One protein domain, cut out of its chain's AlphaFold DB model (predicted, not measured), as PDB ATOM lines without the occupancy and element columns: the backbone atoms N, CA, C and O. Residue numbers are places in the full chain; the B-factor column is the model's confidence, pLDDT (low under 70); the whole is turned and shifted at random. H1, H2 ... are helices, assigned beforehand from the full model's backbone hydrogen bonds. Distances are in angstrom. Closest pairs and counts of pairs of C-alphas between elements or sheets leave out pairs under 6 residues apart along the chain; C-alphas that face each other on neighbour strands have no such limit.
ATOM      1  N   ASP A  91     140.956 172.336 214.949       84.69
ATOM      2  CA  ASP A  91     139.776 171.467 214.853       84.69
ATOM      3  C   ASP A  91     138.503 172.273 214.541       84.69
ATOM      4  O   ASP A  91     137.729 171.922 213.650       84.69
ATOM      5  N   GLU A  92     138.344 173.438 215.179       85.75
ATOM      6  CA  GLU A  92     137.227 174.352 214.916       85.75
ATOM      7  C   GLU A  92     137.261 174.938 213.503       85.75
ATOM      8  O   GLU A  92     136.211 175.089 212.877       85.75
ATOM      9  N   VAL A  93     138.451 175.239 212.977       86.50
ATOM     10  CA  VAL A  93     138.635 175.663 211.582       86.50
ATOM     11  C   VAL A  93     138.126 174.584 210.626       86.50
ATOM     12  O   VAL A  93     137.377 174.881 209.694       86.50
ATOM     13  N   ILE A  94     138.478 173.322 210.871       88.44
ATOM     14  CA  ILE A  94     138.076 172.193 210.027       88.44
ATOM     15  C   ILE A  94     136.576 171.924 210.124       88.44
ATOM     16  O   ILE A  94     135.918 171.755 209.092       88.44
ATOM     17  N   ALA A  95     136.017 171.963 211.332       85.50
ATOM     18  CA  ALA A  95     134.580 171.855 211.559       85.50
ATOM     19  C   ALA A  95     133.809 173.002 210.884       85.50
ATOM     20  O   ALA A  95     132.733 172.787 210.322       85.50
ATOM     21  N   TRP A  96     134.363 174.218 210.886       87.50
ATOM     22  CA  TRP A  96     133.782 175.372 210.204       87.50
ATOM     23  C   TRP A  96     133.812 175.216 208.678       87.50
ATOM     24  O   TRP A  96     132.810 175.480 208.006       87.50
ATOM     25  N   LEU A  97     134.933 174.745 208.123       86.56
ATOM     26  CA  LEU A  97     135.066 174.474 206.691       86.56
ATOM     27  C   LEU A  97     134.081 173.386 206.236       86.56
ATOM     28  O   LEU A  97     133.417 173.536 205.209       86.56
ATOM     29  N   GLU A  98     133.936 172.318 207.025       87.12
ATOM     30  CA  GLU A  98     132.965 171.250 206.774       87.12
ATOM     31  C   GLU A  98     131.531 171.788 206.782       87.12
ATOM     32  O   GLU A  98     130.778 171.568 205.834       87.12
ATOM     33  N   ALA A  99     131.175 172.578 207.795       83.69
ATOM     34  CA  ALA A  99     129.840 173.154 207.931       83.69
ATOM     35  C   ALA A  99     129.471 174.117 206.798       83.69
ATOM     36  O   ALA A  99     128.296 174.302 206.477       83.69
ATOM     37  N   LYS A 100     130.472 174.745 206.177       83.12
ATOM     38  CA  LYS A 100     130.281 175.630 205.027       83.12
ATOM     39  C   LYS A 100     130.204 174.890 203.692       83.12
ATOM     40  O   LYS A 100     129.856 175.511 202.681       83.12
ATOM     41  N   GLY A 101     130.514 173.596 203.692       85.44
ATOM     42  CA  GLY A 101     130.551 172.755 202.503       85.44
ATOM     43  C   GLY A 101     131.796 172.969 201.644       85.44
ATOM     44  O   GLY A 101     131.697 172.846 200.425       85.44
ATOM     45  N   PHE A 102     132.942 173.322 202.240       87.62
ATOM     46  CA  PHE A 102     134.223 173.274 201.523       87.62
ATOM     47  C   PHE A 102     134.628 171.826 201.234       87.62
ATOM     48  O   PHE A 102     134.227 170.891 201.940       87.62
ATOM     49  N   SER A 103     135.428 171.632 200.185       88.06
ATOM     50  CA  SER A 103     135.836 170.299 199.758       88.06
ATOM     51  C   SER A 103     136.658 169.573 200.837       88.06
ATOM     52  O   SER A 103     137.258 170.175 201.732       88.06
ATOM     53  N   ALA A 104     136.686 168.238 200.788       86.56
ATOM     54  CA  ALA A 104     137.560 167.458 201.670       86.56
ATOM     55  C   ALA A 104     139.049 167.779 201.435       86.56
ATOM     56  O   ALA A 104     139.810 167.817 202.396       86.56
ATOM     57  N   ALA A 105     139.433 168.083 200.189       86.62
ATOM     58  CA  ALA A 105     140.786 168.513 199.840       86.62
ATOM     59  C   ALA A 105     141.138 169.862 200.488       86.62
ATOM     60  O   ALA A 105     142.213 169.998 201.061       86.62
ATOM     61  N   CYS A 106     140.200 170.815 200.493       85.62
ATOM     62  CA  CYS A 106     140.320 172.086 201.209       85.62
ATOM     63  C   CYS A 106     140.645 171.889 202.692       85.62
ATOM     64  O   CYS A 106     141.551 172.511 203.240       85.62
ATOM     65  N   ARG A 107     139.875 171.014 203.345       88.75
ATOM     66  CA  ARG A 107     140.022 170.719 204.774       88.75
ATOM     67  C   ARG A 107     141.352 170.047 205.066       88.75
ATOM     68  O   ARG A 107     142.024 170.442 206.008       88.75
ATOM     69  N   ASP A 108     141.758 169.080 204.252       89.44
ATOM     70  CA  ASP A 108     143.045 168.410 204.434       89.44
ATOM     71  C   ASP A 108     144.223 169.376 204.238       89.44
ATOM     72  O   ASP A 108     145.133 169.418 205.062       89.44
ATOM     73  N   ALA A 109     144.148 170.248 203.230       87.75
ATOM     74  CA  ALA A 109     145.172 171.254 202.968       87.75
ATOM     75  C   ALA A 109     145.268 172.320 204.081       87.75
ATOM     76  O   ALA A 109     146.343 172.857 204.341       87.75
ATOM     77  N   LEU A 110     144.157 172.595 204.776       85.62
ATOM     78  CA  LEU A 110     144.074 173.559 205.879       85.62
ATOM     79  C   LEU A 110     144.163 172.918 207.280       85.62
ATOM     80  O   LEU A 110     144.072 173.623 208.282       85.62
ATOM     81  N   LYS A 111     144.407 171.604 207.373       83.50
ATOM     82  CA  LYS A 111     144.447 170.797 208.613       83.50
ATOM     83  C   LYS A 111     145.494 171.221 209.653       83.50
ATOM     84  O   LYS A 111     145.462 170.726 210.774       83.50
ATOM     85  N   GLY A 112     146.408 172.121 209.303       84.31
ATOM     86  CA  GLY A 112     147.441 172.663 210.193       84.31
ATOM     87  C   GLY A 112     147.222 174.114 210.628       84.31
ATOM     88  O   GLY A 112     148.028 174.655 211.382       84.31
ATOM     89  N   PHE A 113     146.185 174.779 210.112       86.81
ATOM     90  CA  PHE A 113     146.022 176.221 210.258       86.81
ATOM     91  C   PHE A 113     145.032 176.539 211.373       86.81
ATOM     92  O   PHE A 113     143.896 176.066 211.379       86.81
ATOM     93  N   SER A 114     145.457 177.366 212.324       88.56
ATOM     94  CA  SER A 114     144.578 177.899 213.365       88.56
ATOM     95  C   SER A 114     143.752 179.056 212.804       88.56
ATOM     96  O   SER A 114     144.057 179.591 211.735       88.56
ATOM     97  N   GLY A 115     142.744 179.519 213.547       84.94
ATOM     98  CA  GLY A 115     141.963 180.697 213.165       84.94
ATOM     99  C   GLY A 115     142.863 181.895 212.848       84.94
ATOM    100  O   GLY A 115     142.757 182.488 211.778       84.94
ATOM    101  N   ARG A 116     143.832 182.196 213.719       86.31
ATOM    102  CA  ARG A 116     144.834 183.250 213.492       86.31
ATOM    103  C   ARG A 116     145.618 183.073 212.190       86.31
ATOM    104  O   ARG A 116     145.831 184.066 211.498       86.31
ATOM    105  N   ASP A 117     146.025 181.848 211.870       88.31
ATOM    106  CA  ASP A 117     146.785 181.554 210.655       88.31
ATOM    107  C   ASP A 117     145.902 181.762 209.419       88.31
ATOM    108  O   ASP A 117     146.251 182.557 208.553       88.31
ATOM    109  N   ILE A 118     144.697 181.179 209.391       87.12
ATOM    110  CA  ILE A 118     143.730 181.359 208.294       87.12
ATOM    111  C   ILE A 118     143.364 182.833 208.079       87.12
ATOM    112  O   ILE A 118     143.256 183.284 206.941       87.12
ATOM    113  N   PHE A 119     143.180 183.609 209.150       84.19
ATOM    114  CA  PHE A 119     142.867 185.038 209.048       84.19
ATOM    115  C   PHE A 119     144.052 185.904 208.592       84.19
ATOM    116  O   PHE A 119     143.816 187.043 208.160       84.19
ATOM    117  N   GLY A 120     145.278 185.389 208.728       83.56
ATOM    118  CA  GLY A 120     146.528 186.002 208.279       83.56
ATOM    119  C   GLY A 120     146.959 185.580 206.873       83.56
ATOM    120  O   GLY A 120     147.711 186.321 206.242       83.56
ATOM    121  N   LEU A 121     146.453 184.450 206.364       86.00
ATOM    122  CA  LEU A 121     146.680 184.025 204.986       86.00
ATOM    123  C   LEU A 121     146.187 185.100 204.014       86.00
ATOM    124  O   LEU A 121     145.076 185.628 204.124       86.00
ATOM    125  N   HIS A 122     147.025 185.414 203.034       84.62
ATOM    126  CA  HIS A 122     146.629 186.253 201.915       84.62
ATOM    127  C   HIS A 122     145.965 185.416 200.826       84.62
ATOM    128  O   HIS A 122     146.190 184.211 200.712       84.62
ATOM    129  N   ARG A 123     145.187 186.090 199.973       83.94
ATOM    130  CA  ARG A 123     144.520 185.482 198.819       83.94
ATOM    131  C   ARG A 123     145.452 184.570 198.014       83.94
ATOM    132  O   ARG A 123     145.094 183.431 197.759       83.94
ATOM    133  N   GLN A 124     146.664 185.037 197.712       87.62
ATOM    134  CA  GLN A 124     147.654 184.271 196.948       87.62
ATOM    135  C   GLN A 124     148.052 182.950 197.622       87.62
ATOM    136  O   GLN A 124     148.222 181.944 196.940       87.62
ATOM    137  N   GLU A 125     148.170 182.931 198.952       88.00
ATOM    138  CA  GLU A 125     148.482 181.699 199.682       88.00
ATOM    139  C   GLU A 125     147.291 180.747 199.694       88.00
ATOM    140  O   GLU A 125     147.453 179.563 199.414       88.00
ATOM    141  N   MET A 126     146.077 181.260 199.917       88.38
ATOM    142  CA  MET A 126     144.865 180.444 199.817       88.38
ATOM    143  C   MET A 126     144.736 179.834 198.415       88.38
ATOM    144  O   MET A 126     144.503 178.637 198.282       88.38
ATOM    145  N   GLU A 127     144.943 180.628 197.362       91.06
ATOM    146  CA  GLU A 127     144.887 180.167 195.969       91.06
ATOM    147  C   GLU A 127     145.931 179.074 195.692       91.06
ATOM    148  O   GLU A 127     145.638 178.131 194.959       91.06
ATOM    149  N   SER A 128     147.113 179.157 196.312       88.94
ATOM    150  CA  SER A 128     148.162 178.141 196.188       88.94
ATOM    151  C   SER A 128     147.858 176.844 196.948       88.94
ATOM    152  O   SER A 128     148.352 175.793 196.545       88.94
ATOM    153  N   ILE A 129     147.096 176.905 198.044       86.38
ATOM    154  CA  ILE A 129     146.809 175.753 198.916       86.38
ATOM    155  C   ILE A 129     145.539 175.017 198.461       86.38
ATOM    156  O   ILE A 129     145.542 173.794 198.348       86.38
ATOM    157  N   ILE A 130     144.456 175.757 198.202       88.25
ATOM    158  CA  ILE A 130     143.113 175.206 197.942       88.25
ATOM    159  C   ILE A 130     142.566 175.520 196.542       88.25
ATOM    160  O   ILE A 130     141.467 175.096 196.191       88.25
ATOM    161  N   GLY A 131     143.327 176.243 195.720       88.25
ATOM    162  CA  GLY A 131     142.918 176.634 194.376       88.25
ATOM    163  C   GLY A 131     142.086 177.917 194.338       88.25
ATOM    164  O   GLY A 131     141.563 178.397 195.344       88.25
ATOM    165  N   HIS A 132     141.964 178.489 193.140       87.69
ATOM    166  CA  HIS A 132     141.394 179.822 192.928       87.69
ATOM    167  C   HIS A 132     139.940 179.970 193.408       87.69
ATOM    168  O   HIS A 132     139.594 180.945 194.078       87.69
ATOM    169  N   GLU A 133     139.085 178.998 193.082       87.00
ATOM    170  CA  GLU A 133     137.650 179.066 193.380       87.00
ATOM    171  C   GLU A 133     137.357 178.935 194.881       87.00
ATOM    172  O   GLU A 133     136.586 179.724 195.439       87.00
ATOM    173  N   GLU A 134     137.992 177.975 195.561       88.50
ATOM    174  CA  GLU A 134     137.790 177.780 196.998       88.50
ATOM    175  C   GLU A 134     138.446 178.904 197.815       88.50
ATOM    176  O   GLU A 134     137.850 179.369 198.787       88.50
ATOM    177  N   ALA A 135     139.598 179.424 197.379       89.19
ATOM    178  CA  ALA A 135     140.264 180.572 197.995       89.19
ATOM    179  C   ALA A 135     139.414 181.844 197.959       89.19
ATOM    180  O   ALA A 135     139.230 182.490 198.990       89.19
ATOM    181  N   ALA A 136     138.829 182.180 196.804       88.50
ATOM    182  CA  ALA A 136     137.936 183.333 196.686       88.50
ATOM    183  C   ALA A 136     136.711 183.199 197.609       88.50
ATOM    184  O   ALA A 136     136.269 184.168 198.235       88.50
ATOM    185  N   ARG A 137     136.176 181.978 197.739       87.88
ATOM    186  CA  ARG A 137     135.061 181.683 198.643       87.88
ATOM    187  C   ARG A 137     135.475 181.806 200.111       87.88
ATOM    188  O   ARG A 137     134.729 182.406 200.885       87.88
ATOM    189  N   LEU A 138     136.637 181.273 200.490       87.38
ATOM    190  CA  LEU A 138     137.190 181.356 201.843       87.38
ATOM    191  C   LEU A 138     137.450 182.810 202.247       87.38
ATOM    192  O   LEU A 138     136.955 183.248 203.284       87.38
ATOM    193  N   GLU A 139     138.116 183.587 201.395       86.88
ATOM    194  CA  GLU A 139     138.391 185.012 201.613       86.88
ATOM    195  C   GLU A 139     137.095 185.816 201.813       86.88
ATOM    196  O   GLU A 139     136.978 186.612 202.752       86.88
ATOM    197  N   GLY A 140     136.076 185.561 200.984       86.44
ATOM    198  CA  GLY A 140     134.762 186.185 201.123       86.44
ATOM    199  C   GLY A 140     134.109 185.869 202.470       86.44
ATOM    200  O   GLY A 140     133.564 186.761 203.124       86.44
ATOM    201  N   GLN A 141     134.208 184.624 202.937       85.19
ATOM    202  CA  GLN A 141     133.678 184.232 204.243       85.19
ATOM    203  C   GLN A 141     134.462 184.838 205.409       85.19
ATOM    204  O   GLN A 141     133.844 185.343 206.344       85.19
ATOM    205  N   LEU A 142     135.794 184.860 205.351       84.81
ATOM    206  CA  LEU A 142     136.633 185.507 206.364       84.81
ATOM    207  C   LEU A 142     136.382 187.016 206.417       84.81
ATOM    208  O   LEU A 142     136.369 187.609 207.492       84.81
ATOM    209  N   THR A 143     136.116 187.641 205.272       83.44
ATOM    210  CA  THR A 143     135.728 189.053 205.194       83.44
ATOM    211  C   THR A 143     134.388 189.306 205.881       83.44
ATOM    212  O   THR A 143     134.245 190.290 206.608       83.44
ATOM    213  N   LEU A 144     133.401 188.425 205.687       81.56
ATOM    214  CA  LEU A 144     132.114 188.509 206.384       81.56
ATOM    215  C   LEU A 144     132.282 188.304 207.894       81.56
ATOM    216  O   LEU A 144     131.756 189.099 208.666       81.56
ATOM    217  N   GLN A 145     133.079 187.317 208.311       76.88
ATOM    218  CA  GLN A 145     133.421 187.075 209.718       76.88
ATOM    219  C   GLN A 145     134.085 188.302 210.346       76.88
ATOM    220  O   GLN A 145     133.615 188.792 211.363       76.88
ATOM    221  N   LYS A 146     135.100 188.883 209.692       73.31
ATOM    222  CA  LYS A 146     135.773 190.120 210.131       73.31
ATOM    223  C   LYS A 146     134.794 191.284 210.297       73.31
ATOM    224  O   LYS A 146     134.894 192.038 211.259       73.31
ATOM    225  N   LYS A 147     133.829 191.431 209.382       66.25
ATOM    226  CA  LYS A 147     132.788 192.469 209.460       66.25
ATOM    227  C   LYS A 147     131.789 192.214 210.592       66.25
ATOM    228  O   LYS A 147     131.370 193.172 211.234       66.25
ATOM    229  N   MET A 148     131.429 190.957 210.845       63.41
ATOM    230  CA  MET A 148     130.503 190.564 211.914       63.41
ATOM    231  C   MET A 148     131.148 190.597 213.305       63.41
ATOM    232  O   MET A 148     130.525 191.091 214.239       63.41
ATOM    233  N   THR A 149     132.407 190.179 213.435       58.66
ATOM    234  CA  THR A 149     133.211 190.290 214.664       58.66
ATOM    235  C   THR A 149     133.612 191.744 214.957       58.66
ATOM    236  O   THR A 149     133.753 192.129 216.113       58.66
TER     237      THR A 149
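AT A GLANCE: This is residues 91 to 149 of the 155 residues of the protein "SAM_3 domain-containing protein" of Pomacea canaliculata (UniProt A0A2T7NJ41). Look for five helices set round a common middle: H1 and H2 fold back on each other as a short hairpin on one side, and on the other side H4 packs crosswise on the first part of the long H5, with H2 meeting H4 between them. Short H3 sits off to one side, near both H1 and H5 but only loosely joined to them. The printed part has 59 residues, with five named helices, H1 to H5 in chain order, no named strand, and class all helix. It is compact, with a radius of gyration of the C-alphas of 10.3 A, and spans 27 by 23 by 19 A.

IN THESE COORDINATES: Find C-alpha 91 at (139.776, 171.467, 214.853); from there H1 runs through residues 91 to 99, 12.2 A. H2 is residues 104 to 109, H3 residues 115 to 120, and H4 residues 123 to 130, 10.4 A. H5, residues 132 to 149, runs 25.5 A to C-alpha 149 at (133.211, 190.290, 214.664).

HOW THE PARTS SIT: Begin with the hairpin: H1 and H2 touch, closest at the C-alphas of Ile 94 and Arg 107, 5.8 A, at a shallow tilt of 30 degrees, opposite ways. H2 touches H4 at Cys 106 and Ile 130, their closest C-alphas, 5.3 A, at a steep tilt of 62 degrees. H4 touches residues 132 to 139 of H5 alone, closest at the C-alphas of Met 126 and Ala 135, 5.0 A, at a steep tilt of 59 degrees. H3 is close to but not clearly touching H1, with the C-alphas of Val 93 and Gly 115 closest at 6.2 A, and likewise H5, with those of Phe 119 and Leu 142 at 6.8 A. H1 is apart from H4 and H5. In H1 to H5 every O i to N i+4 pair is within hydrogen-bond range.

THE WHOLE: The C-alphas farthest apart, those of Ala 105 and Thr 149, are 27.4 A apart. The printed part has no cut, and its four links are tight. Look at residues 147 to 149 for pLDDT under 70; the mean of the printed part is 85.0.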